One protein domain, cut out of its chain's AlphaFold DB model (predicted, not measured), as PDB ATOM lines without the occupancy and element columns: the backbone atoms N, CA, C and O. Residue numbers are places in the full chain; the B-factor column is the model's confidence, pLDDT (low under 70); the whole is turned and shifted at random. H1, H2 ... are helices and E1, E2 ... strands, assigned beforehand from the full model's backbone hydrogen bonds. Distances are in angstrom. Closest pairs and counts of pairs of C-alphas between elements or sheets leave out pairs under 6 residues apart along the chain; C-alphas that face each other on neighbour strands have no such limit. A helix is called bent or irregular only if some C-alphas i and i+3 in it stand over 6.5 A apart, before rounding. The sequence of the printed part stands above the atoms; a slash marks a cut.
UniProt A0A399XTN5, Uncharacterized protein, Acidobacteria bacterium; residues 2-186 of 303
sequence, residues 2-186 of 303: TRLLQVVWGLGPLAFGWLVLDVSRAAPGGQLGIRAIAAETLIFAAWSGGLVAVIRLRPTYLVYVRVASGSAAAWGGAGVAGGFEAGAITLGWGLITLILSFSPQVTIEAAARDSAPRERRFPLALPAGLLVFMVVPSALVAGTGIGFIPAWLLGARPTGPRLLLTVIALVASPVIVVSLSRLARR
ATOM      1  N   THR A   2      -5.138 -63.749 -71.749       85.12
ATOM      2  CA  THR A   2      -6.502 -64.125 -72.174       85.12
ATOM      3  C   THR A   2      -7.001 -63.393 -73.414       85.12
ATOM      4  O   THR A   2      -7.540 -64.038 -74.302       85.12
ATOM      5  N   ARG A   3      -6.766 -62.076 -73.540       87.06
ATOM      6  CA  ARG A   3      -7.079 -61.345 -74.784       87.06
ATOM      7  C   ARG A   3      -6.345 -61.930 -75.993       87.06
ATOM      8  O   ARG A   3      -6.927 -62.035 -77.058       87.06
ATOM      9  N   LEU A   4      -5.098 -62.369 -75.803       88.12
ATOM     10  CA  LEU A   4      -4.350 -63.069 -76.844       88.12
ATOM     11  C   LEU A   4      -5.008 -64.415 -77.173       88.12
ATOM     12  O   LEU A   4      -5.226 -64.686 -78.339       88.12
ATOM     13  N   LEU A   5      -5.403 -65.218 -76.179       87.56
ATOM     14  CA  LEU A   5      -6.151 -66.459 -76.420       87.56
ATOM     15  C   LEU A   5      -7.475 -66.205 -77.165       87.56
ATOM     16  O   LEU A   5      -7.823 -66.997 -78.029       87.56
ATOM     17  N   GLN A   6      -8.188 -65.114 -76.865       88.88
ATOM     18  CA  GLN A   6      -9.419 -64.711 -77.560       88.88
ATOM     19  C   GLN A   6      -9.160 -64.305 -79.008       88.88
ATOM     20  O   GLN A   6      -9.853 -64.782 -79.899       88.88
ATOM     21  N   VAL A   7      -8.165 -63.442 -79.235       88.62
ATOM     22  CA  VAL A   7      -7.779 -62.974 -80.573       88.62
ATOM     23  C   VAL A   7      -7.277 -64.128 -81.414       88.62
ATOM     24  O   VAL A   7      -7.700 -64.244 -82.557       88.62
ATOM     25  N   VAL A   8      -6.425 -64.983 -80.834       87.25
ATOM     26  CA  VAL A   8      -6.003 -66.226 -81.462       87.25
ATOM     27  C   VAL A   8      -7.280 -67.003 -81.754       87.25
ATOM     28  O   VAL A   8      -7.705 -66.944 -82.885       87.25
ATOM     29  N   TRP A   9      -8.019 -67.555 -80.789       86.75
ATOM     30  CA  TRP A   9      -9.243 -68.340 -81.053       86.75
ATOM     31  C   TRP A   9     -10.186 -67.763 -82.133       86.75
ATOM     32  O   TRP A   9     -10.663 -68.506 -82.992       86.75
ATOM     33  N   GLY A  10     -10.418 -66.447 -82.124       84.12
ATOM     34  CA  GLY A  10     -11.250 -65.732 -83.093       84.12
ATOM     35  C   GLY A  10     -10.790 -65.842 -84.551       84.12
ATOM     36  O   GLY A  10     -11.638 -65.928 -85.432       84.12
ATOM     37  N   LEU A  11      -9.485 -65.917 -84.823       86.25
ATOM     38  CA  LEU A  11      -8.947 -66.112 -86.182       86.25
ATOM     39  C   LEU A  11      -8.904 -67.593 -86.602       86.25
ATOM     40  O   LEU A  11      -8.544 -67.905 -87.734       86.25
ATOM     41  N   GLY A  12      -9.309 -68.511 -85.720       78.62
ATOM     42  CA  GLY A  12      -9.329 -69.952 -85.980       78.62
ATOM     43  C   GLY A  12     -10.053 -70.378 -87.263       78.62
ATOM     44  O   GLY A  12      -9.531 -71.259 -87.947       78.62
ATOM     45  N   PRO A  13     -11.182 -69.756 -87.666       77.81
ATOM     46  CA  PRO A  13     -11.882 -70.126 -88.892       77.81
ATOM     47  C   PRO A  13     -11.035 -69.931 -90.147       77.81
ATOM     48  O   PRO A  13     -11.262 -70.630 -91.124       77.81
ATOM     49  N   LEU A  14     -10.041 -69.036 -90.126       77.75
ATOM     50  CA  LEU A  14      -9.141 -68.843 -91.264       77.75
ATOM     51  C   LEU A  14      -8.223 -70.056 -91.461       77.75
ATOM     52  O   LEU A  14      -8.043 -70.510 -92.585       77.75
ATOM     53  N   ALA A  15      -7.693 -70.624 -90.372       74.50
ATOM     54  CA  ALA A  15      -6.855 -71.823 -90.430       74.50
ATOM     55  C   ALA A  15      -7.682 -73.075 -90.770       74.50
ATOM     56  O   ALA A  15      -7.324 -73.848 -91.658       74.50
ATOM     57  N   PHE A  16      -8.821 -73.249 -90.094       70.31
ATOM     58  CA  PHE A  16      -9.688 -74.412 -90.282       70.31
ATOM     59  C   PHE A  16     -10.438 -74.403 -91.610       70.31
ATOM     60  O   PHE A  16     -10.516 -75.438 -92.265       70.31
ATOM     61  N   GLY A  17     -10.973 -73.250 -92.015       70.62
ATOM     62  CA  GLY A  17     -11.674 -73.094 -93.285       70.62
ATOM     63  C   GLY A  17     -10.773 -73.439 -94.464       70.62
ATOM     64  O   GLY A  17     -11.210 -74.128 -95.377       70.62
ATOM     65  N   TRP A  18      -9.492 -73.068 -94.404       77.06
ATOM     66  CA  TRP A  18      -8.529 -73.433 -95.441       77.06
ATOM     67  C   TRP A  18      -8.301 -74.946 -95.513       77.06
ATOM     68  O   TRP A  18      -8.407 -75.527 -96.589       77.06
ATOM     69  N   LEU A  19      -8.070 -75.612 -94.375       70.94
ATOM     70  CA  LEU A  19      -7.877 -77.066 -94.362       70.94
ATOM     71  C   LEU A  19      -9.114 -77.818 -94.872       70.94
ATOM     72  O   LEU A  19      -8.978 -78.784 -95.620       70.94
ATOM     73  N   VAL A  20     -10.319 -77.378 -94.502       71.12
ATOM     74  CA  VAL A  20     -11.570 -77.972 -95.002       71.12
ATOM     75  C   VAL A  20     -11.697 -77.784 -96.513       71.12
ATOM     76  O   VAL A  20     -12.034 -78.740 -97.212       71.12
ATOM     77  N   LEU A  21     -11.363 -76.600 -97.034       72.50
ATOM     78  CA  LEU A  21     -11.368 -76.337 -98.473       72.50
ATOM     79  C   LEU A  21     -10.366 -77.227 -99.220       72.50
ATOM     80  O   LEU A  21     -10.743 -77.832-100.223       72.50
ATOM     81  N   ASP A  22      -9.138 -77.379 -98.724       72.25
ATOM     82  CA  ASP A  22      -8.125 -78.246 -99.345       72.25
ATOM     83  C   ASP A  22      -8.570 -79.715 -99.375       72.25
ATOM     84  O   ASP A  22      -8.465 -80.378-100.410       72.25
ATOM     85  N   VAL A  23      -9.140 -80.216 -98.274       68.00
ATOM     86  CA  VAL A  23      -9.660 -81.591 -98.208       68.00
ATOM     87  C   VAL A  23     -10.870 -81.769 -99.128       68.00
ATOM     88  O   VAL A  23     -10.965 -82.780 -99.820       68.00
ATOM     89  N   SER A  24     -11.780 -80.792 -99.177       67.94
ATOM     90  CA  SER A  24     -12.975 -80.857-100.028       67.94
ATOM     91  C   SER A  24     -12.629 -80.894-101.522       67.94
ATOM     92  O   SER A  24     -13.246 -81.649-102.270       67.94
ATOM     93  N   ARG A  25     -11.597 -80.152-101.954       71.06
ATOM     94  CA  ARG A  25     -11.090 -80.153-103.339       71.06
ATOM     95  C   ARG A  25     -10.433 -81.473-103.735       71.06
ATOM     96  O   ARG A  25     -10.469 -81.837-104.905       71.06
ATOM     97  N   ALA A  26      -9.829 -82.174-102.779       67.38
ATOM     98  CA  ALA A  26      -9.141 -83.441-103.015       67.38
ATOM     99  C   ALA A  26     -10.074 -84.669-103.001       67.38
ATOM    100  O   ALA A  26      -9.651 -85.766-103.364       67.38
ATOM    101  N   ALA A  27     -11.330 -84.519-102.570       64.25
ATOM    102  CA  ALA A  27     -12.266 -85.630-102.435       64.25
ATOM    103  C   ALA A  27     -12.862 -86.057-103.801       64.25
ATOM    104  O   ALA A  27     -13.450 -85.234-104.506       64.25
ATOM    105  N   PRO A  28     -12.768 -87.344-104.196       53.88
ATOM    106  CA  PRO A  28     -13.302 -87.817-105.471       53.88
ATOM    107  C   PRO A  28     -14.820 -88.090-105.408       53.88
ATOM    108  O   PRO A  28     -15.275 -88.935-104.639       53.88
ATOM    109  N   GLY A  29     -15.593 -87.441-106.289       56.16
ATOM    110  CA  GLY A  29     -16.984 -87.803-106.617       56.16
ATOM    111  C   GLY A  29     -18.070 -86.861-106.072       56.16
ATOM    112  O   GLY A  29     -18.146 -86.592-104.879       56.16
ATOM    113  N   GLY A  30     -18.979 -86.413-106.948       54.47
ATOM    114  CA  GLY A  30     -20.017 -85.390-106.711       54.47
ATOM    115  C   GLY A  30     -21.118 -85.669-105.665       54.47
ATOM    116  O   GLY A  30     -22.121 -84.965-105.658       54.47
ATOM    117  N   GLN A  31     -20.952 -86.635-104.751       53.53
ATOM    118  CA  GLN A  31     -21.814 -86.826-103.561       53.53
ATOM    119  C   GLN A  31     -21.430 -85.906-102.375       53.53
ATOM    120  O   GLN A  31     -21.925 -86.063-101.258       53.53
ATOM    121  N   LEU A  32     -20.553 -84.930-102.627       55.25
ATOM    122  CA  LEU A  32     -19.910 -84.049-101.651       55.25
ATOM    123  C   LEU A  32     -20.844 -83.075-100.917       55.25
ATOM    124  O   LEU A  32     -20.524 -82.697 -99.796       55.25
ATOM    125  N   GLY A  33     -21.995 -82.696-101.485       64.69
ATOM    126  CA  GLY A  33     -22.791 -81.570-100.975       64.69
ATOM    127  C   GLY A  33     -23.203 -81.696 -99.502       64.69
ATOM    128  O   GLY A  33     -22.752 -80.934 -98.656       64.69
ATOM    129  N   ILE A  34     -24.035 -82.684 -99.165       67.38
ATOM    130  CA  ILE A  34     -24.646 -82.771 -97.824       67.38
ATOM    131  C   ILE A  34     -23.614 -83.122 -96.744       67.38
ATOM    132  O   ILE A  34     -23.662 -82.587 -95.637       67.38
ATOM    133  N   ARG A  35     -22.667 -84.018 -97.047       66.88
ATOM    134  CA  ARG A  35     -21.665 -84.450 -96.063       66.88
ATOM    135  C   ARG A  35     -20.617 -83.372 -95.784       66.88
ATOM    136  O   ARG A  35     -20.233 -83.222 -94.625       66.88
ATOM    137  N   ALA A  36     -20.200 -82.608 -96.799       67.88
ATOM    138  CA  ALA A  36     -19.314 -81.462 -96.606       67.88
ATOM    139  C   ALA A  36     -20.007 -80.361 -95.792       67.88
ATOM    140  O   ALA A  36     -19.441 -79.903 -94.804       67.88
ATOM    141  N   ILE A  37     -21.270 -80.043 -96.104       71.94
ATOM    142  CA  ILE A  37     -22.067 -79.079 -95.327       71.94
ATOM    143  C   ILE A  37     -22.189 -79.519 -93.862       71.94
ATOM    144  O   ILE A  37     -22.015 -78.709 -92.952       71.94
ATOM    145  N   ALA A  38     -22.458 -80.804 -93.604       73.69
ATOM    146  CA  ALA A  38     -22.538 -81.330 -92.242       73.69
ATOM    147  C   ALA A  38     -21.195 -81.218 -91.497       73.69
ATOM    148  O   ALA A  38     -21.165 -80.794 -90.341       73.69
ATOM    149  N   ALA A  39     -20.084 -81.559 -92.156       71.94
ATOM    150  CA  ALA A  39     -18.737 -81.429 -91.603       71.94
ATOM    151  C   ALA A  39     -18.389 -79.967 -91.270       71.94
ATOM    152  O   ALA A  39     -17.961 -79.679 -90.152       71.94
ATOM    153  N   GLU A  40     -18.634 -79.043 -92.198       73.38
ATOM    154  CA  GLU A  40     -18.432 -77.604 -92.007       73.38
ATOM    155  C   GLU A  40     -19.278 -77.067 -90.855       73.38
ATOM    156  O   GLU A  40     -18.757 -76.403 -89.960       73.38
ATOM    157  N   THR A  41     -20.562 -77.423 -90.819       78.44
ATOM    158  CA  THR A  41     -21.487 -76.990 -89.764       78.44
ATOM    159  C   THR A  41     -21.009 -77.446 -88.387       78.44
ATOM    160  O   THR A  41     -21.020 -76.658 -87.443       78.44
ATOM    161  N   LEU A  42     -20.538 -78.691 -88.257       77.06
ATOM    162  CA  LEU A  42     -19.999 -79.209 -86.995       77.06
ATOM    163  C   LEU A  42     -18.719 -78.479 -86.570       77.06
ATOM    164  O   LEU A  42     -18.561 -78.163 -85.389       77.06
ATOM    165  N   ILE A  43     -17.820 -78.184 -87.512       75.69
ATOM    166  CA  ILE A  43     -16.575 -77.450 -87.243       75.69
ATOM    167  C   ILE A  43     -16.886 -76.016 -86.800       75.69
ATOM    168  O   ILE A  43     -16.353 -75.559 -85.785       75.69
ATOM    169  N   PHE A  44     -17.790 -75.324 -87.498       79.31
ATOM    170  CA  PHE A  44     -18.221 -73.977 -87.126       79.31
ATOM    171  C   PHE A  44     -18.947 -73.961 -85.784       79.31
ATOM    172  O   PHE A  44     -18.636 -73.119 -84.947       79.31
ATOM    173  N   ALA A  45     -19.837 -74.922 -85.520       82.69
ATOM    174  CA  ALA A  45     -20.500 -75.047 -84.225       82.69
ATOM    175  C   ALA A  45     -19.485 -75.258 -83.089       82.69
ATOM    176  O   ALA A  45     -19.566 -74.591 -82.052       82.69
ATOM    177  N   ALA A  46     -18.487 -76.126 -83.293       79.88
ATOM    178  CA  ALA A  46     -17.424 -76.355 -82.318       79.88
ATOM    179  C   ALA A  46     -16.575 -75.093 -82.085       79.88
ATOM    180  O   ALA A  46     -16.252 -74.750 -80.939       79.88
ATOM    181  N   TRP A  47     -16.247 -74.363 -83.151       83.94
ATOM    182  CA  TRP A  47     -15.526 -73.098 -83.057       83.94
ATOM    183  C   TRP A  47     -16.335 -72.019 -82.321       83.94
ATOM    184  O   TRP A  47     -15.803 -71.393 -81.400       83.94
ATOM    185  N   SER A  48     -17.615 -71.837 -82.662       84.19
ATOM    186  CA  SER A  48     -18.517 -70.871 -82.021       84.19
ATOM    187  C   SER A  48     -18.720 -71.187 -80.542       84.19
ATOM    188  O   SER A  48     -18.634 -70.290 -79.702       84.19
ATOM    189  N   GLY A  49     -18.897 -72.466 -80.191       86.19
ATOM    190  CA  GLY A  49     -18.913 -72.913 -78.795       86.19
ATOM    191  C   GLY A  49     -17.612 -72.565 -78.065       86.19
ATOM    192  O   GLY A  49     -17.633 -72.100 -76.925       86.19
ATOM    193  N   GLY A  50     -16.474 -72.692 -78.750       84.75
ATOM    194  CA  GLY A  50     -15.174 -72.272 -78.232       84.75
ATOM    195  C   GLY A  50     -15.062 -70.768 -78.038       84.75
ATOM    196  O   GLY A  50     -14.541 -70.324 -77.020       84.75
ATOM    197  N   LEU A  51     -15.624 -69.969 -78.944       87.06
ATOM    198  CA  LEU A  51     -15.632 -68.515 -78.814       87.06
ATOM    199  C   LEU A  51     -16.398 -68.096 -77.552       87.06
ATOM    200  O   LEU A  51     -15.884 -67.326 -76.740       87.06
ATOM    201  N   VAL A  52     -17.576 -68.687 -77.320       88.56
ATOM    202  CA  VAL A  52     -18.338 -68.497 -76.074       88.56
ATOM    203  C   VAL A  52     -17.515 -68.935 -74.860       88.56
ATOM    204  O   VAL A  52     -17.475 -68.219 -73.854       88.56
ATOM    205  N   ALA A  53     -16.815 -70.067 -74.954       88.12
ATOM    206  CA  ALA A  53     -15.980 -70.601 -73.883       88.12
ATOM    207  C   ALA A  53     -14.822 -69.656 -73.508       88.12
ATOM    208  O   ALA A  53     -14.609 -69.400 -72.320       88.12
ATOM    209  N   VAL A  54     -14.108 -69.082 -74.484       88.00
ATOM    210  CA  VAL A  54     -13.010 -68.131 -74.223       88.00
ATOM    211  C   VAL A  54     -13.544 -66.759 -73.770       88.00
ATOM    212  O   VAL A  54     -12.896 -66.069 -72.977       88.00
ATOM    213  N   ILE A  55     -14.750 -66.356 -74.188       89.44
ATOM    214  CA  ILE A  55     -15.399 -65.125 -73.697       89.44
ATOM    215  C   ILE A  55     -15.828 -65.277 -72.236       89.44
ATOM    216  O   ILE A  55     -15.532 -64.403 -71.421       89.44
ATOM    217  N   ARG A  56     -16.508 -66.375 -71.881       90.31
ATOM    218  CA  ARG A  56     -17.019 -66.623 -70.520       90.31
ATOM    219  C   ARG A  56     -15.948 -67.116 -69.554       90.31
ATOM    220  O   ARG A  56     -16.154 -66.983 -68.354       90.31
ATOM    221  N   LEU A  57     -14.835 -67.642 -70.068       87.75
ATOM    222  CA  LEU A  57     -13.655 -68.159 -69.368       87.75
ATOM    223  C   LEU A  57     -13.932 -68.589 -67.918       87.75
ATOM    224  O   LEU A  57     -13.570 -67.900 -66.969       87.75
ATOM    225  N   ARG A  58     -14.592 -69.738 -67.766       91.44
ATOM    226  CA  ARG A  58     -14.725 -70.450 -66.486       91.44
ATOM    227  C   ARG A  58     -13.897 -71.734 -66.526       91.44
ATOM    228  O   ARG A  58     -13.596 -72.208 -67.623       91.44
ATOM    229  N   PRO A  59     -13.584 -72.353 -65.380       90.06
ATOM    230  CA  PRO A  59     -12.831 -73.606 -65.320       90.06
ATOM    231  C   PRO A  59     -13.420 -74.709 -66.211       90.06
ATOM    232  O   PRO A  59     -12.684 -75.381 -66.928       90.06
ATOM    233  N   THR A  60     -14.750 -74.838 -66.252       87.75
ATOM    234  CA  THR A  60     -15.447 -75.796 -67.128       87.75
ATOM    235  C   THR A  60     -15.259 -75.471 -68.611       87.75
ATOM    236  O   THR A  60     -14.951 -76.355 -69.405       87.75
ATOM    237  N   TYR A  61     -15.367 -74.195 -68.991       90.69
ATOM    238  CA  TYR A  61     -15.140 -73.740 -70.367       90.69
ATOM    239  C   TYR A  61     -13.674 -73.885 -70.795       90.69
ATOM    240  O   TYR A  61     -13.391 -74.157 -71.956       90.69
ATOM    241  N   LEU A  62     -12.729 -73.778 -69.861       89.50
ATOM    242  CA  LEU A  62     -11.310 -73.973 -70.143       89.50
ATOM    243  C   LEU A  62     -10.988 -75.424 -70.537       89.50
ATOM    244  O   LEU A  62     -10.097 -75.654 -71.352       89.50
ATOM    245  N   VAL A  63     -11.734 -76.402 -70.011       88.81
ATOM    246  CA  VAL A  63     -11.645 -77.804 -70.457       88.81
ATOM    247  C   VAL A  63     -12.065 -77.925 -71.915       88.81
ATOM    248  O   VAL A  63     -11.352 -78.549 -72.695       88.81
ATOM    249  N   TYR A  64     -13.177 -77.286 -72.291       87.00
ATOM    250  CA  TYR A  64     -13.648 -77.273 -73.674       87.00
ATOM    251  C   TYR A  64     -12.586 -76.700 -74.618       87.00
ATOM    252  O   TYR A  64     -12.239 -77.340 -75.606       87.00
ATOM    253  N   VAL A  65     -12.010 -75.542 -74.272       88.50
ATOM    254  CA  VAL A  65     -10.945 -74.905 -75.065       88.50
ATOM    255  C   VAL A  65      -9.757 -75.851 -75.237       88.50
ATOM    256  O   VAL A  65      -9.294 -76.036 -76.351       88.50
ATOM    257  N   ARG A  66      -9.297 -76.512 -74.168       87.88
ATOM    258  CA  ARG A  66      -8.176 -77.470 -74.232       87.88
ATOM    259  C   ARG A  66      -8.462 -78.653 -75.149       87.88
ATOM    260  O   ARG A  66      -7.605 -79.022 -75.944       87.88
ATOM    261  N   VAL A  67      -9.654 -79.236 -75.042       83.88
ATOM    262  CA  VAL A  67     -10.067 -80.363 -75.888       83.88
ATOM    263  C   VAL A  67     -10.136 -79.923 -77.347       83.88
ATOM    264  O   VAL A  67      -9.553 -80.575 -78.204       83.88
ATOM    265  N   ALA A  68     -10.771 -78.786 -77.628       82.81
ATOM    266  CA  ALA A  68     -10.929 -78.287 -78.986       82.81
ATOM    267  C   ALA A  68      -9.593 -77.842 -79.620       82.81
ATOM    268  O   ALA A  68      -9.343 -78.162 -80.781       82.81
ATOM    269  N   SER A  69      -8.687 -77.207 -78.866       85.12
ATOM    270  CA  SER A  69      -7.313 -76.925 -79.322       85.12
ATOM    271  C   SER A  69      -6.504 -78.204 -79.559       85.12
ATOM    272  O   SER A  69      -5.741 -78.294 -80.519       85.12
ATOM    273  N   GLY A  70      -6.678 -79.217 -78.703       83.06
ATOM    274  CA  GLY A  70      -6.080 -80.540 -78.887       83.06
ATOM    275  C   GLY A  70      -6.550 -81.200 -80.183       83.06
ATOM    276  O   GLY A  70      -5.720 -81.675 -80.960       83.06
ATOM    277  N   SER A  71      -7.859 -81.155 -80.460       78.44
ATOM    278  CA  SER A  71      -8.426 -81.610 -81.734       78.44
ATOM    279  C   SER A  71      -7.794 -80.878 -82.908       78.44
ATOM    280  O   SER A  71      -7.355 -81.525 -83.853       78.44
ATOM    281  N   ALA A  72      -7.716 -79.546 -82.834       80.25
ATOM    282  CA  ALA A  72      -7.126 -78.698 -83.869       80.25
ATOM    283  C   ALA A  72      -5.712 -79.151 -84.244       80.25
ATOM    284  O   ALA A  72      -5.412 -79.376 -85.416       80.25
ATOM    285  N   ALA A  73      -4.859 -79.341 -83.233       83.69
ATOM    286  CA  ALA A  73      -3.477 -79.753 -83.431       83.69
ATOM    287  C   ALA A  73      -3.398 -81.132 -84.100       83.69
ATOM    288  O   ALA A  73      -2.669 -81.313 -85.072       83.69
ATOM    289  N   ALA A  74      -4.182 -82.099 -83.624       78.50
ATOM    290  CA  ALA A  74      -4.179 -83.445 -84.182       78.50
ATOM    291  C   ALA A  74      -4.703 -83.496 -85.628       78.50
ATOM    292  O   ALA A  74      -4.135 -84.208 -86.457       78.50
ATOM    293  N   TRP A  75      -5.728 -82.706 -85.954       77.06
ATOM    294  CA  TRP A  75      -6.205 -82.529 -87.327       77.06
ATOM    295  C   TRP A  75      -5.151 -81.932 -88.241       77.06
ATOM    296  O   TRP A  75      -4.916 -82.460 -89.325       77.06
ATOM    297  N   GLY A  76      -4.507 -80.852 -87.802       80.31
ATOM    298  CA  GLY A  76      -3.426 -80.240 -88.559       80.31
ATOM    299  C   GLY A  76      -2.292 -81.227 -88.814       80.31
ATOM    300  O   GLY A  76      -1.851 -81.372 -89.948       80.31
ATOM    301  N   GLY A  77      -1.889 -81.991 -87.792       82.06
ATOM    302  CA  GLY A  77      -0.880 -83.044 -87.927       82.06
ATOM    303  C   GLY A  77      -1.276 -84.136 -88.924       82.06
ATOM    304  O   GLY A  77      -0.454 -84.551 -89.739       82.06
ATOM    305  N   ALA A  78      -2.542 -84.563 -88.920       77.25
ATOM    306  CA  ALA A  78      -3.062 -85.492 -89.923       77.25
ATOM    307  C   ALA A  78      -3.081 -84.876 -91.333       77.25
ATOM    308  O   ALA A  78      -2.772 -85.570 -92.299       77.25
ATOM    309  N   GLY A  79      -3.398 -83.583 -91.449       77.94
ATOM    310  CA  GLY A  79      -3.311 -82.824 -92.696       77.94
ATOM    311  C   GLY A  79      -1.886 -82.801 -93.251       77.94
ATOM    312  O   GLY A  79      -1.685 -83.142 -94.413       77.94
ATOM    313  N   VAL A  80      -0.892 -82.517 -92.401       83.06
ATOM    314  CA  VAL A  80       0.535 -82.575 -92.768       83.06
ATOM    315  C   VAL A  80       0.915 -83.973 -93.256       83.06
ATOM    316  O   VAL A  80       1.514 -84.109 -94.318       83.06
ATOM    317  N   ALA A  81       0.530 -85.020 -92.521       79.75
ATOM    318  CA  ALA A  81       0.810 -86.404 -92.912       79.75
ATOM    319  C   ALA A  81       0.114 -86.812 -94.225       79.75
ATOM    320  O   ALA A  81       0.602 -87.688 -94.934       79.75
ATOM    321  N   GLY A  82      -1.019 -86.182 -94.547       72.88
ATOM    322  CA  GLY A  82      -1.740 -86.345 -95.808       72.88
ATOM    323  C   GLY A  82      -1.217 -85.485 -96.962       72.88
ATOM    324  O   GLY A  82      -1.785 -85.561 -98.046       72.88
ATOM    325  N   GLY A  83      -0.169 -84.679 -96.749       76.19
ATOM    326  CA  GLY A  83       0.408 -83.798 -97.769       76.19
ATOM    327  C   GLY A  83      -0.355 -82.489 -98.000       76.19
ATOM    328  O   GLY A  83      -0.113 -81.822 -98.999       76.19
ATOM    329  N   PHE A  84      -1.267 -82.106 -97.102       79.06
ATOM    330  CA  PHE A  84      -2.016 -80.851 -97.204       79.06
ATOM    331  C   PHE A  84      -1.228 -79.691 -96.585       79.06
ATOM    332  O   PHE A  84      -0.933 -79.706 -95.385       79.06
ATOM    333  N   GLU A  85      -0.947 -78.652 -97.373       81.50
ATOM    334  CA  GLU A  85      -0.199 -77.466 -96.927       81.50
ATOM    335  C   GLU A  85      -0.893 -76.748 -95.756       81.50
ATOM    336  O   GLU A  85      -0.257 -76.421 -94.747       81.50
ATOM    337  N   ALA A  86      -2.225 -76.612 -95.808       82.81
ATOM    338  CA  ALA A  86      -3.027 -76.048 -94.717       82.81
ATOM    339  C   ALA A  86      -2.971 -76.871 -93.411       82.81
ATOM    340  O   ALA A  86      -3.328 -76.374 -92.333       82.81
ATOM    341  N   GLY A  87      -2.489 -78.117 -93.474       82.62
ATOM    342  CA  GLY A  87      -2.267 -78.963 -92.306       82.62
ATOM    343  C   GLY A  87      -1.257 -78.346 -91.339       82.62
ATOM    344  O   GLY A  87      -1.506 -78.309 -90.132       82.62
ATOM    345  N   ALA A  88      -0.158 -77.786 -91.853       87.69
ATOM    346  CA  ALA A  88       0.888 -77.188 -91.020       87.69
ATOM    347  C   ALA A  88       0.378 -75.946 -90.275       87.69
ATOM    348  O   ALA A  88       0.642 -75.779 -89.081       87.69
ATOM    349  N   ILE A  89      -0.419 -75.116 -90.956       88.50
ATOM    350  CA  ILE A  89      -1.051 -73.923 -90.378       88.50
ATOM    351  C   ILE A  89      -2.007 -74.332 -89.254       88.50
ATOM    352  O   ILE A  89      -1.917 -73.817 -88.138       88.50
ATOM    353  N   THR A  90      -2.880 -75.306 -89.517       85.31
ATOM    354  CA  THR A  90      -3.855 -75.806 -88.535       85.31
ATOM    355  C   THR A  90      -3.168 -76.447 -87.325       85.31
ATOM    356  O   THR A  90      -3.599 -76.253 -86.187       85.31
ATOM    357  N   LEU A  91      -2.057 -77.160 -87.545       87.31
ATOM    358  CA  LEU A  91      -1.252 -77.763 -86.483       87.31
ATOM    359  C   LEU A  91      -0.646 -76.684 -85.586       87.31
ATOM    360  O   LEU A  91      -0.844 -76.714 -84.371       87.31
ATOM    361  N   GLY A  92       0.065 -75.720 -86.180       89.75
ATOM    362  CA  GLY A  92       0.687 -74.620 -85.442       89.75
ATOM    363  C   GLY A  92      -0.346 -73.834 -84.640       89.75
ATOM    364  O   GLY A  92      -0.154 -73.557 -83.457       89.75
ATOM    365  N   TRP A  93      -1.497 -73.574 -85.251       89.44
ATOM    366  CA  TRP A  93      -2.624 -72.918 -84.612       89.44
ATOM    367  C   TRP A  93      -3.181 -73.673 -83.397       89.44
ATOM    368  O   TRP A  93      -3.347 -73.108 -82.307       89.44
ATOM    369  N   GLY A  94      -3.454 -74.967 -83.572       87.19
ATOM    370  CA  GLY A  94      -3.934 -75.839 -82.505       87.19
ATOM    371  C   GLY A  94      -2.946 -75.930 -81.347       87.19
ATOM    372  O   GLY A  94      -3.338 -75.834 -80.187       87.19
ATOM    373  N   LEU A  95      -1.648 -76.023 -81.641       87.62
ATOM    374  CA  LEU A  95      -0.603 -76.045 -80.619       87.62
ATOM    375  C   LEU A  95      -0.507 -74.716 -79.861       87.62
ATOM    376  O   LEU A  95      -0.456 -74.727 -78.632       87.62
ATOM    377  N   ILE A  96      -0.537 -73.575 -80.555       90.88
ATOM    378  CA  ILE A  96      -0.490 -72.249 -79.917       90.88
ATOM    379  C   ILE A  96      -1.691 -72.063 -78.984       90.88
ATOM    380  O   ILE A  96      -1.519 -71.717 -77.814       90.88
ATOM    381  N   THR A  97      -2.906 -72.330 -79.464       89.00
ATOM    382  CA  THR A  97      -4.124 -72.225 -78.643       89.00
ATOM    383  C   THR A  97      -4.103 -73.190 -77.459       89.00
ATOM    384  O   THR A  97      -4.511 -72.819 -76.355       89.00
ATOM    385  N   LEU A  98      -3.587 -74.408 -77.645       87.50
ATOM    386  CA  LEU A  98      -3.435 -75.396 -76.579       87.50
ATOM    387  C   LEU A  98      -2.449 -74.912 -75.511       87.50
ATOM    388  O   LEU A  98      -2.803 -74.882 -74.333       87.50
ATOM    389  N   ILE A  99      -1.264 -74.443 -75.904       87.81
ATOM    390  CA  ILE A  99      -0.251 -73.886 -74.993       87.81
ATOM    391  C   ILE A  99      -0.823 -72.698 -74.213       87.81
ATOM    392  O   ILE A  99      -0.736 -72.658 -72.983       87.81
ATOM    393  N   LEU A 100      -1.476 -71.759 -74.903       90.56
ATOM    394  CA  LEU A 100      -2.112 -70.602 -74.272       90.56
ATOM    395  C   LEU A 100      -3.202 -71.023 -73.274       90.56
ATOM    396  O   LEU A 100      -3.306 -70.428 -72.205       90.56
ATOM    397  N   SER A 101      -3.974 -72.075 -73.556       89.50
ATOM    398  CA  SER A 101      -5.017 -72.579 -72.643       89.50
ATOM    399  C   SER A 101      -4.474 -73.226 -71.353       89.50
ATOM    400  O   SER A 101      -5.194 -73.358 -70.357       89.50
ATOM    401  N   PHE A 102      -3.201 -73.628 -71.341       87.81
ATOM    402  CA  PHE A 102      -2.492 -74.120 -70.152       87.81
ATOM    403  C   PHE A 102      -1.653 -73.039 -69.459       87.81
ATOM    404  O   PHE A 102      -1.012 -73.309 -68.443       87.81
ATOM    405  N   SER A 103      -1.695 -71.804 -69.959       90.12
ATOM    406  CA  SER A 103      -1.002 -70.676 -69.352       90.12
ATOM    407  C   SER A 103      -1.463 -70.442 -67.897       90.12
ATOM    408  O   SER A 103      -2.671 -70.439 -67.610       90.12
ATOM    409  N   PRO A 104      -0.513 -70.173 -66.978       88.88
ATOM    410  CA  PRO A 104      -0.786 -69.701 -65.623       88.88
ATOM    411  C   PRO A 104      -1.810 -68.563 -65.566       88.88
ATOM    412  O   PRO A 104      -2.758 -68.614 -64.787       88.88
ATOM    413  N   GLN A 105      -1.648 -67.560 -66.431       91.06
ATOM    414  CA  GLN A 105      -2.455 -66.343 -66.453       91.06
ATOM    415  C   GLN A 105      -3.914 -66.638 -66.817       91.06
ATOM    416  O   GLN A 105      -4.823 -66.172 -66.139       91.06
ATOM    417  N   VAL A 106      -4.140 -67.474 -67.836       91.81
ATOM    418  CA  VAL A 106      -5.493 -67.882 -68.255       91.81
ATOM    419  C   VAL A 106      -6.191 -68.668 -67.144       91.81
ATOM    420  O   VAL A 106      -7.378 -68.473 -66.890       91.81
ATOM    421  N   THR A 107      -5.452 -69.523 -66.435       90.94
ATOM    422  CA  THR A 107      -6.006 -70.317 -65.330       90.94
ATOM    423  C   THR A 107      -6.356 -69.443 -64.118       90.94
ATOM    424  O   THR A 107      -7.397 -69.660 -63.501       90.94
ATOM    425  N   ILE A 108      -5.532 -68.436 -63.798       92.81
ATOM    426  CA  ILE A 108      -5.818 -67.453 -62.736       92.81
ATOM    427  C   ILE A 108      -7.087 -66.664 -63.063       92.81
ATOM    428  O   ILE A 108      -7.977 -66.567 -62.224       92.81
ATOM    429  N   GLU A 109      -7.208 -66.145 -64.285       92.62
ATOM    430  CA  GLU A 109      -8.395 -65.386 -64.694       92.62
ATOM    431  C   GLU A 109      -9.665 -66.249 -64.696       92.62
ATOM    432  O   GLU A 109     -10.720 -65.792 -64.254       92.62
ATOM    433  N   ALA A 110      -9.568 -67.509 -65.135       93.19
ATOM    434  CA  ALA A 110     -10.686 -68.447 -65.082       93.19
ATOM    435  C   ALA A 110     -11.137 -68.729 -63.639       93.19
ATOM    436  O   ALA A 110     -12.335 -68.769 -63.369       93.19
ATOM    437  N   ALA A 111     -10.191 -68.899 -62.708       93.50
ATOM    438  CA  ALA A 111     -10.488 -69.106 -61.291       93.50
ATOM    439  C   ALA A 111     -11.119 -67.858 -60.650       93.50
ATOM    440  O   ALA A 111     -12.098 -67.970 -59.912       93.50
ATOM    441  N   ALA A 112     -10.614 -66.668 -60.985       91.88
ATOM    442  CA  ALA A 112     -11.158 -65.400 -60.504       91.88
ATOM    443  C   ALA A 112     -12.619 -65.195 -60.941       91.88
ATOM    444  O   ALA A 112     -13.451 -64.783 -60.140       91.88
ATOM    445  N   ARG A 113     -12.962 -65.541 -62.188       91.81
ATOM    446  CA  ARG A 113     -14.332 -65.418 -62.728       91.81
ATOM    447  C   ARG A 113     -15.338 -66.412 -62.154       91.81
ATOM    448  O   ARG A 113     -16.539 -66.215 -62.321       91.81
ATOM    449  N   ASP A 114     -14.855 -67.486 -61.541       92.25
ATOM    450  CA  ASP A 114     -15.689 -68.504 -60.898       92.25
ATOM    451  C   ASP A 114     -15.814 -68.285 -59.380       92.25
ATOM    452  O   ASP A 114     -16.565 -68.998 -58.721       92.25
ATOM    453  N   SER A 115     -15.082 -67.312 -58.824       91.69
ATOM    454  CA  SER A 115     -15.058 -67.022 -57.387       91.69
ATOM    455  C   SER A 115     -16.355 -66.352 -56.925       91.69
ATOM    456  O   SER A 115     -16.879 -65.465 -57.602       91.69
ATOM    457  N   ALA A 116     -16.870 -66.757 -55.764       90.56
ATOM    458  CA  ALA A 116     -18.014 -66.111 -55.129       90.56
ATOM    459  C   ALA A 116     -17.650 -64.716 -54.567       90.56
ATOM    460  O   ALA A 116     -16.470 -64.376 -54.421       90.56
ATOM    461  N   PRO A 117     -18.640 -63.880 -54.206       91.00
ATOM    462  CA  PRO A 117     -18.371 -62.628 -53.505       91.00
ATOM    463  C   PRO A 117     -17.575 -62.875 -52.213       91.00
ATOM    464  O   PRO A 117     -17.917 -63.764 -51.438       91.00
ATOM    465  N   ARG A 118     -16.524 -62.076 -51.973       89.62
ATOM    466  CA  ARG A 118     -15.576 -62.214 -50.839       89.62
ATOM    467  C   ARG A 118     -14.744 -63.507 -50.829       89.62
ATOM    468  O   ARG A 118     -14.050 -63.769 -49.852       89.62
ATOM    469  N   GLU A 119     -14.768 -64.281 -51.908       93.88
ATOM    470  CA  GLU A 119     -13.913 -65.446 -52.111       93.88
ATOM    471  C   GLU A 119     -12.741 -65.085 -53.034       93.88
ATOM    472  O   GLU A 119     -12.918 -64.428 -54.064       93.88
ATOM    473  N   ARG A 120     -11.531 -65.536 -52.696       95.19
ATOM    474  CA  ARG A 120     -10.355 -65.444 -53.574       95.19
ATOM    475  C   ARG A 120      -9.856 -66.846 -53.897       95.19
ATOM    476  O   ARG A 120      -9.386 -67.550 -53.006       95.19
ATOM    477  N   ARG A 121      -9.929 -67.248 -55.168       95.88
ATOM    478  CA  ARG A 121      -9.414 -68.542 -55.642       95.88
ATOM    479  C   ARG A 121      -8.046 -68.395 -56.288       95.88
ATOM    480  O   ARG A 121      -7.888 -67.693 -57.284       95.88
ATOM    481  N   PHE A 122      -7.080 -69.145 -55.782       95.56
ATOM    482  CA  PHE A 122      -5.749 -69.269 -56.354       95.56
ATOM    483  C   PHE A 122      -5.588 -70.663 -56.955       95.56
ATOM    484  O   PHE A 122      -5.556 -71.646 -56.212       95.56
ATOM    485  N   PRO A 123      -5.465 -70.805 -58.286       94.62
ATOM    486  CA  PRO A 123      -5.241 -72.114 -58.873       94.62
ATOM    487  C   PRO A 123      -3.913 -72.697 -58.410       94.62
ATOM    488  O   PRO A 123      -2.930 -71.974 -58.269       94.62
ATOM    489  N   LEU A 124      -3.883 -74.003 -58.171       93.06
ATOM    490  CA  LEU A 124      -2.672 -74.737 -57.840       93.06
ATOM    491  C   LEU A 124      -1.867 -75.009 -59.112       93.06
ATOM    492  O   LEU A 124      -2.410 -75.224 -60.196       93.06
ATOM    493  N   ALA A 125      -0.548 -74.987 -58.977       89.00
ATOM    494  CA  ALA A 125       0.373 -75.225 -60.065       89.00
ATOM    495  C   ALA A 125       0.214 -76.648 -60.605       89.00
ATOM    496  O   ALA A 125      -0.011 -77.619 -59.871       89.00
ATOM    497  N   LEU A 126       0.336 -76.756 -61.923       82.25
ATOM    498  CA  LEU A 126       0.326 -78.034 -62.606       82.25
ATOM    499  C   LEU A 126       1.704 -78.692 -62.442       82.25
ATOM    500  O   LEU A 126       2.722 -78.042 -62.701       82.25
ATOM    501  N   PRO A 127       1.772 -79.975 -62.054       75.75
ATOM    502  CA  PRO A 127       3.012 -80.731 -62.137       75.75
ATOM    503  C   PRO A 127       3.449 -80.807 -63.600       75.75
ATOM    504  O   PRO A 127       2.649 -81.169 -64.464       75.75
ATOM    505  N   ALA A 128       4.713 -80.493 -63.887       71.94
ATOM    506  CA  ALA A 128       5.231 -80.483 -65.257       71.94
ATOM    507  C   ALA A 128       5.055 -81.845 -65.957       71.94
ATOM    508  O   ALA A 128       4.673 -81.893 -67.122       71.94
ATOM    509  N   GLY A 129       5.229 -82.952 -65.223       69.12
ATOM    510  CA  GLY A 129       4.955 -84.292 -65.747       69.12
ATOM    511  C   GLY A 129       3.487 -84.478 -66.144       69.12
ATOM    512  O   GLY A 129       3.197 -84.998 -67.215       69.12
ATOM    513  N   LEU A 130       2.549 -83.974 -65.335       68.69
ATOM    514  CA  LEU A 130       1.117 -84.084 -65.620       68.69
ATOM    515  C   LEU A 130       0.707 -83.271 -66.858       68.69
ATOM    516  O   LEU A 130      -0.188 -83.689 -67.580       68.69
ATOM    517  N   LEU A 131       1.372 -82.144 -67.132       69.06
ATOM    518  CA  LEU A 131       1.161 -81.376 -68.364       69.06
ATOM    519  C   LEU A 131       1.476 -82.215 -69.607       69.06
ATOM    520  O   LEU A 131       0.627 -82.324 -70.486       69.06
ATOM    521  N   VAL A 132       2.640 -82.867 -69.655       68.38
ATOM    522  CA  VAL A 132       3.039 -83.716 -70.794       68.38
ATOM    523  C   VAL A 132       2.068 -84.887 -70.971       68.38
ATOM    524  O   VAL A 132       1.556 -85.114 -72.067       68.38
ATOM    525  N   PHE A 133       1.738 -85.573 -69.872       65.31
ATOM    526  CA  PHE A 133       0.813 -86.711 -69.874       65.31
ATOM    527  C   PHE A 133      -0.651 -86.340 -70.137       65.31
ATOM    528  O   PHE A 133      -1.446 -87.236 -70.394       65.31
ATOM    529  N   MET A 134      -1.038 -85.063 -70.078       66.56
ATOM    530  CA  MET A 134      -2.411 -84.627 -70.369       66.56
ATOM    531  C   MET A 134      -2.532 -83.971 -71.743       66.56
ATOM    532  O   MET A 134      -3.538 -84.176 -72.417       66.56
ATOM    533  N   VAL A 135      -1.518 -83.229 -72.194       67.00
ATOM    534  CA  VAL A 135      -1.491 -82.566 -73.511       67.00
ATOM    535  C   VAL A 135      -1.477 -83.593 -74.646       67.00
ATOM    536  O   VAL A 135      -2.268 -83.478 -75.578       67.00
ATOM    537  N   VAL A 136      -0.644 -84.634 -74.546       64.94
ATOM    538  CA  VAL A 136      -0.511 -85.631 -75.622       64.94
ATOM    539  C   VAL A 136      -1.783 -86.479 -75.782       64.94
ATOM    540  O   VAL A 136      -2.307 -86.532 -76.895       64.94
ATOM    541  N   PRO A 137      -2.369 -87.073 -74.721       64.75
ATOM    542  CA  PRO A 137      -3.607 -87.835 -74.863       64.75
ATOM    543  C   PRO A 137      -4.814 -86.962 -75.198       64.75
ATOM    544  O   PRO A 137      -5.668 -87.408 -75.953       64.75
ATOM    545  N   SER A 138      -4.900 -85.723 -74.693       61.84
ATOM    546  CA  SER A 138      -6.005 -84.828 -75.072       61.84
ATOM    547  C   SER A 138      -5.972 -84.468 -76.555       61.84
ATOM    548  O   SER A 138      -7.024 -84.501 -77.188       61.84
ATOM    549  N   ALA A 139      -4.793 -84.235 -77.137       63.12
ATOM    550  CA  ALA A 139      -4.651 -84.068 -78.582       63.12
ATOM    551  C   ALA A 139      -5.024 -85.349 -79.350       63.12
ATOM    552  O   ALA A 139      -5.811 -85.299 -80.294       63.12
ATOM    553  N   LEU A 140      -4.532 -86.510 -78.907       62.09
ATOM    554  CA  LEU A 140      -4.794 -87.804 -79.548       62.09
ATOM    555  C   LEU A 140      -6.280 -88.165 -79.548       62.09
ATOM    556  O   LEU A 140      -6.826 -88.559 -80.576       62.09
ATOM    557  N   VAL A 141      -6.945 -87.998 -78.408       62.22
ATOM    558  CA  VAL A 141      -8.336 -88.401 -78.227       62.22
ATOM    559  C   VAL A 141      -9.312 -87.439 -78.887       62.22
ATOM    560  O   VAL A 141     -10.261 -87.861 -79.550       62.22
ATOM    561  N   ALA A 142      -9.062 -86.140 -78.761       59.41
ATOM    562  CA  ALA A 142      -9.911 -85.136 -79.377       59.41
ATOM    563  C   ALA A 142      -9.728 -85.127 -80.913       59.41
ATOM    564  O   ALA A 142     -10.705 -85.021 -81.656       59.41
ATOM    565  N   GLY A 143      -8.509 -85.387 -81.402       56.94
ATOM    566  CA  GLY A 143      -8.202 -85.542 -82.825       56.94
ATOM    567  C   GLY A 143      -8.824 -86.763 -83.495       56.94
ATOM    568  O   GLY A 143      -9.353 -86.658 -84.597       56.94
ATOM    569  N   THR A 144      -8.793 -87.927 -82.846       60.41
ATOM    570  CA  THR A 144      -9.269 -89.187 -83.454       60.41
ATOM    571  C   THR A 144     -10.739 -89.495 -83.166       60.41
ATOM    572  O   THR A 144     -11.337 -90.247 -83.927       60.41
ATOM    573  N   GLY A 145     -11.348 -88.907 -82.129       57.97
ATOM    574  CA  GLY A 145     -12.788 -89.012 -81.858       57.97
ATOM    575  C   GLY A 145     -13.610 -87.942 -82.585       57.97
ATOM    576  O   GLY A 145     -14.407 -88.253 -83.466       57.97
ATOM    577  N   ILE A 146     -13.385 -86.664 -82.251       54.25
ATOM    578  CA  ILE A 146     -14.136 -85.527 -82.823       54.25
ATOM    579  C   ILE A 146     -13.718 -85.286 -84.276       54.25
ATOM    580  O   ILE A 146     -14.533 -84.874 -85.096       54.25
ATOM    581  N   GLY A 147     -12.460 -85.575 -84.617       56.97
ATOM    582  CA  GLY A 147     -11.954 -85.371 -85.965       56.97
ATOM    583  C   GLY A 147     -12.207 -86.459 -86.985       56.97
ATOM    584  O   GLY A 147     -12.241 -86.220 -88.189       56.97
ATOM    585  N   PHE A 148     -12.465 -87.666 -86.520       62.56
ATOM    586  CA  PHE A 148     -12.791 -88.741 -87.433       62.56
ATOM    587  C   PHE A 148     -14.154 -88.528 -88.106       62.56
ATOM    588  O   PHE A 148     -14.303 -88.873 -89.273       62.56
ATOM    589  N   ILE A 149     -15.118 -87.902 -87.418       62.53
ATOM    590  CA  ILE A 149     -16.476 -87.696 -87.943       62.53
ATOM    591  C   ILE A 149     -16.466 -86.791 -89.191       62.53
ATOM    592  O   ILE A 149     -16.939 -87.247 -90.232       62.53
ATOM    593  N   PRO A 150     -15.885 -85.572 -89.176       58.09
ATOM    594  CA  PRO A 150     -15.816 -84.751 -90.383       58.09
ATOM    595  C   PRO A 150     -14.935 -85.373 -91.479       58.09
ATOM    596  O   PRO A 150     -15.288 -85.289 -92.649       58.09
ATOM    597  N   ALA A 151     -13.842 -86.070 -91.138       63.00
ATOM    598  CA  ALA A 151     -12.985 -86.724 -92.134       63.00
ATOM    599  C   ALA A 151     -13.694 -87.895 -92.845       63.00
ATOM    600  O   ALA A 151     -13.581 -88.052 -94.061       63.00
ATOM    601  N   TRP A 152     -14.455 -88.699 -92.099       62.97
ATOM    602  CA  TRP A 152     -15.296 -89.765 -92.645       62.97
ATOM    603  C   TRP A 152     -16.432 -89.205 -93.508       62.97
ATOM    604  O   TRP A 152     -16.696 -89.719 -94.597       62.97
ATOM    605  N   LEU A 153     -17.062 -88.109 -93.066       59.44
ATOM    606  CA  LEU A 153     -18.066 -87.389 -93.853       59.44
ATOM    607  C   LEU A 153     -17.478 -86.870 -95.177       59.44
ATOM    608  O   LEU A 153     -18.123 -87.006 -96.213       59.44
ATOM    609  N   LEU A 154     -16.232 -86.392 -95.181       60.38
ATOM    610  CA  LEU A 154     -15.508 -85.948 -96.381       60.38
ATOM    611  C   LEU A 154     -15.014 -87.100 -97.284       60.38
ATOM    612  O   LEU A 154     -14.266 -86.873 -98.229       60.38
ATOM    613  N   GLY A 155     -15.445 -88.340 -97.031       58.03
ATOM    614  CA  GLY A 155     -15.199 -89.481 -97.916       58.03
ATOM    615  C   GLY A 155     -13.936 -90.281 -97.598       58.03
ATOM    616  O   GLY A 155     -13.630 -91.237 -98.315       58.03
ATOM    617  N   ALA A 156     -13.222 -89.962 -96.513       64.44
ATOM    618  CA  ALA A 156     -12.092 -90.775 -96.078       64.44
ATOM    619  C   ALA A 156     -12.583 -92.160 -95.628       64.44
ATOM    620  O   ALA A 156     -13.341 -92.296 -94.662       64.44
ATOM    621  N   ARG A 157     -12.128 -93.215 -96.310       64.81
ATOM    622  CA  ARG A 157     -12.411 -94.589 -95.883       64.81
ATOM    623  C   ARG A 157     -11.604 -94.910 -94.621       64.81
ATOM    624  O   ARG A 157     -10.388 -94.695 -94.611       64.81
ATOM    625  N   PRO A 158     -12.238 -95.440 -93.564       63.28
ATOM    626  CA  PRO A 158     -11.503 -95.866 -92.388       63.28
ATOM    627  C   PRO A 158     -10.650 -97.084 -92.735       63.28
ATOM    628  O   PRO A 158     -11.165 -98.122 -93.140       63.28
ATOM    629  N   THR A 159      -9.338 -96.964 -92.568       69.56
ATOM    630  CA  THR A 159      -8.453 -98.130 -92.525       69.56
ATOM    631  C   THR A 159      -8.530 -98.761 -91.132       69.56
ATOM    632  O   THR A 159      -8.779 -98.056 -90.150       69.56
ATOM    633  N   GLY A 160      -8.304-100.076 -91.023       74.38
ATOM    634  CA  GLY A 160      -8.354-100.804 -89.741       74.38
ATOM    635  C   GLY A 160      -7.611-100.104 -88.587       74.38
ATOM    636  O   GLY A 160      -8.212 -99.892 -87.532       74.38
ATOM    637  N   PRO A 161      -6.364 -99.629 -88.787       70.94
ATOM    638  CA  PRO A 161      -5.628 -98.880 -87.766       70.94
ATOM    639  C   PRO A 161      -6.285 -97.554 -87.350       70.94
ATOM    640  O   PRO A 161      -6.264 -97.200 -86.172       70.94
ATOM    641  N   ARG A 162      -6.900 -96.815 -88.287       68.81
ATOM    642  CA  ARG A 162      -7.580 -95.539 -87.992       68.81
ATOM    643  C   ARG A 162      -8.848 -95.766 -87.177       68.81
ATOM    644  O   ARG A 162      -9.085 -95.034 -86.224       68.81
ATOM    645  N   LEU A 163      -9.614 -96.807 -87.510       72.62
ATOM    646  CA  LEU A 163     -10.808 -97.184 -86.756       72.62
ATOM    647  C   LEU A 163     -10.454 -97.580 -85.315       72.62
ATOM    648  O   LEU A 163     -11.098 -97.115 -84.378       72.62
ATOM    649  N   LEU A 164      -9.396 -98.377 -85.131       76.62
ATOM    650  CA  LEU A 164      -8.921 -98.777 -83.806       76.62
ATOM    651  C   LEU A 164      -8.514 -97.565 -82.954       76.62
ATOM    652  O   LEU A 164      -8.922 -97.463 -81.799       76.62
ATOM    653  N   LEU A 165      -7.763 -96.619 -83.528       73.12
ATOM    654  CA  LEU A 165      -7.375 -95.385 -82.839       73.12
ATOM    655  C   LEU A 165      -8.589 -94.537 -82.442       73.12
ATOM    656  O   LEU A 165      -8.640 -94.046 -81.316       73.12
ATOM    657  N   THR A 166      -9.588 -94.412 -83.320       72.31
ATOM    658  CA  THR A 166     -10.844 -93.711 -83.016       72.31
ATOM    659  C   THR A 166     -11.604 -94.366 -81.866       72.31
ATOM    660  O   THR A 166     -12.089 -93.659 -80.986       72.31
ATOM    661  N   VAL A 167     -11.679 -95.699 -81.820       77.06
ATOM    662  CA  VAL A 167     -12.328 -96.419 -80.710       77.06
ATOM    663  C   VAL A 167     -11.575 -96.194 -79.399       77.06
ATOM    664  O   VAL A 167     -12.195 -95.823 -78.403       77.06
ATOM    665  N   ILE A 168     -10.246 -96.348 -79.398       78.69
ATOM    666  CA  ILE A 168      -9.405 -96.100 -78.212       78.69
ATOM    667  C   ILE A 168      -9.636 -94.682 -77.691       78.69
ATOM    668  O   ILE A 168      -9.802 -94.470 -76.491       78.69
ATOM    669  N   ALA A 169      -9.691 -93.712 -78.594       74.31
ATOM    670  CA  ALA A 169      -9.933 -92.336 -78.233       74.31
ATOM    671  C   ALA A 169     -11.324 -92.079 -77.687       74.31
ATOM    672  O   ALA A 169     -11.456 -91.445 -76.642       74.31
ATOM    673  N   LEU A 170     -12.360 -92.593 -78.342       76.62
ATOM    674  CA  LEU A 170     -13.726 -92.447 -77.862       76.62
ATOM    675  C   LEU A 170     -13.856 -92.992 -76.433       76.62
ATOM    676  O   LEU A 170     -14.398 -92.303 -75.568       76.62
ATOM    677  N   VAL A 171     -13.263 -94.159 -76.166       80.56
ATOM    678  CA  VAL A 171     -13.239 -94.800 -74.841       80.56
ATOM    679  C   VAL A 171     -12.402 -94.009 -73.827       80.56
ATOM    680  O   VAL A 171     -12.797 -93.886 -72.669       80.56
ATOM    681  N   ALA A 172     -11.273 -93.429 -74.234       79.00
ATOM    682  CA  ALA A 172     -10.414 -92.632 -73.355       79.00
ATOM    683  C   ALA A 172     -10.940 -91.202 -73.105       79.00
ATOM    684  O   ALA A 172     -10.529 -90.548 -72.139       79.00
ATOM    685  N   SER A 173     -11.860 -90.704 -73.937       76.94
ATOM    686  CA  SER A 173     -12.359 -89.323 -73.879       76.94
ATOM    687  C   SER A 173     -12.997 -88.930 -72.545       76.94
ATOM    688  O   SER A 173     -12.631 -87.865 -72.031       76.94
ATOM    689  N   PRO A 174     -13.840 -89.756 -71.890       81.50
ATOM    690  CA  PRO A 174     -14.440 -89.376 -70.617       81.50
ATOM    691  C   PRO A 174     -13.374 -89.256 -69.526       81.50
ATOM    692  O   PRO A 174     -13.414 -88.331 -68.719       81.50
ATOM    693  N   VAL A 175     -12.367 -90.136 -69.541       83.25
ATOM    694  CA  VAL A 175     -11.260 -90.125 -68.574       83.25
ATOM    695  C   VAL A 175     -10.452 -88.837 -68.698       83.25
ATOM    696  O   VAL A 175     -10.138 -88.205 -67.686       83.25
ATOM    697  N   ILE A 176     -10.159 -88.403 -69.925       79.94
ATOM    698  CA  ILE A 176      -9.416 -87.164 -70.184       79.94
ATOM    699  C   ILE A 176     -10.242 -85.945 -69.793       79.94
ATOM    700  O   ILE A 176      -9.736 -85.082 -69.077       79.94
ATOM    701  N   VAL A 177     -11.510 -85.871 -70.200       83.12
ATOM    702  CA  VAL A 177     -12.393 -84.743 -69.862       83.12
ATOM    703  C   VAL A 177     -12.547 -84.621 -68.348       83.12
ATOM    704  O   VAL A 177     -12.387 -83.528 -67.802       83.12
ATOM    705  N   VAL A 178     -12.769 -85.733 -67.644       85.75
ATOM    706  CA  VAL A 178     -12.844 -85.752 -66.176       85.75
ATOM    707  C   VAL A 178     -11.515 -85.325 -65.557       85.75
ATOM    708  O   VAL A 178     -11.514 -84.524 -64.622       85.75
ATOM    709  N   SER A 179     -10.384 -85.794 -66.083       84.69
ATOM    710  CA  SER A 179      -9.052 -85.429 -65.582       84.69
ATOM    711  C   SER A 179      -8.756 -83.941 -65.772       84.69
ATOM    712  O   SER A 179      -8.353 -83.274 -64.820       84.69
ATOM    713  N   LEU A 180      -9.039 -83.383 -66.952       86.38
ATOM    714  CA  LEU A 180      -8.911 -81.952 -67.240       86.38
ATOM    715  C   LEU A 180      -9.863 -81.112 -66.386       86.38
ATOM    716  O   LEU A 180      -9.491 -80.032 -65.927       86.38
ATOM    717  N   SER A 181     -11.074 -81.611 -66.139       88.44
ATOM    718  CA  SER A 181     -12.069 -80.957 -65.288       88.44
ATOM    719  C   SER A 181     -11.629 -80.920 -63.825       88.44
ATOM    720  O   SER A 181     -11.738 -79.882 -63.175       88.44
ATOM    721  N   ARG A 182     -11.059 -82.016 -63.311       88.81
ATOM    722  CA  ARG A 182     -10.439 -82.053 -61.977       88.81
ATOM    723  C   ARG A 182      -9.234 -81.119 -61.904       88.81
ATOM    724  O   ARG A 182      -9.128 -80.354 -60.957       88.81
ATOM    725  N   LEU A 183      -8.381 -81.118 -62.926       87.25
ATOM    726  CA  LEU A 183      -7.203 -80.253 -63.020       87.25
ATOM    727  C   LEU A 183      -7.564 -78.760 -63.012       87.25
ATOM    728  O   LEU A 183      -6.902 -77.971 -62.345       87.25
ATOM    729  N   ALA A 184      -8.624 -78.373 -63.725       88.81
ATOM    730  CA  ALA A 184      -9.116 -76.996 -63.762       88.81
ATOM    731  C   ALA A 184      -9.696 -76.522 -62.415       88.81
ATOM    732  O   ALA A 184      -9.785 -75.317 -62.186       88.81
ATOM    733  N   ARG A 185     -10.055 -77.461 -61.528       91.31
ATOM    734  CA  ARG A 185     -10.624 -77.219 -60.196       91.31
ATOM    735  C   ARG A 185      -9.634 -77.448 -59.051       91.31
ATOM    736  O   ARG A 185     -10.038 -77.745 -57.941       91.31
ATOM    737  N   ARG A 186      -8.329 -77.337 -59.293       93.00
ATOM    738  CA  ARG A 186      -7.329 -77.395 -58.217       93.00
ATOM    739  C   ARG A 186      -7.089 -75.991 -57.680       93.00
ATOM    740  O   ARG A 186      -6.383 -75.226 -58.335       93.00
TER     741      ARG A 186
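Overview. This is residues 2 to 186 of the 303 residues of an uncharacterized protein of Acidobacteria bacterium (UniProt A0A399XTN5). H1b, H2, H3 and H4 form an up-and-down bundle, each running against the one before it, with H3 in the middle of the whole. On the side of H3 away from H1, H6 crosses it and the bent H8 packs on H6; H5 lies across the end of the bundle where H1 begins, with E1 beyond it, and short H7 packs on H2. The printed part has 185 residues, with eight named helices and one strand in the order H1 H2 H3 H4 H5 E1 H6 H7 H8, mostly helix. It is compact, with a radius of gyration of the C-alphas of 17.0 A and spans of 61 by 31 by 24 A.

Along the chain. Find C-alpha 2 at (-6.502, -64.125, -72.174), where H1, residues 2 to 26, begins. By its hydrogen bonds it was assigned as one helix, but it is bent, with C-alphas 10 and 13 7.3 A apart: H1a is residues 2 to 10, H1b 13 to 26. Next come H2, residues 32 to 56, 35.8 A long; H3, 59 to 81, 33.3 A; H4, 85 to 101, 25.2 A; H5, 104 to 114; E1, 120 to 123, pairing with no named strand; H6, 128 to 145, 25.9 A; and H7, 148 to 153. H8, residues 160 to 184, was also assigned as one helix by its hydrogen bonds but is bent, with C-alphas 171 and 174 7.0 A apart: H8a is 160 to 171, and H8b, 174 to 184, ends at C-alpha 184 (-9.116, -76.996, -63.762).

Arrangement. Look first at H3, the hub: it touches H4 at a shallow tilt of 24 degrees, opposite ways, closest at the C-alphas of Gly 76 and Leu 91, 3.9 A; the two form a hairpin. Residues 61 to 68 of H3 touch H2, closest at the C-alphas of Tyr 61 and Ala 53, 4.8 A. H1a touches residues 50 to 55 of H2, with the C-alphas of Gln 6 and Val 54 closest at 6.0 A. Residues 66 to 75 of H3 touch H6 at a steep tilt of 67 degrees, with the C-alphas of Gly 70 and Ala 139 closest at 3.8 A. Residues 140 to 145 of H6 touch H8a, with the C-alphas of Val 141 and Ala 169 closest at 4.2 A. Residues 59 to 67 of H3 touch H8b, closest at Pro 59 and Ala 184, whose C-alphas are 5.3 A apart. H7 touches H2, with the C-alphas of Pro 150 and Ala 39 closest at 4.6 A. H1a and H5 only just touch, with 3 pairs of C-alphas within 8 A; the closest, Thr 2 and Val 106, are 5.5 A apart. Every O i to N i+4 pair is within hydrogen-bond range in H1a, H1b, H2, H5, H7, H8a and H8b; H3 has 18 of 19, H4 12 of 13 and H6 13 of 14.

Size, cuts and confidence. The outline is only just a rod, and the two C-alphas farthest apart, Gly 29 and Arg 118, are 61.4 A apart. The printed part has no cut and no long link. Look for pLDDT under 70 at residues 23 to 24, 26 to 36, 129 to 159 and 162; the mean of the printed part is 78.8.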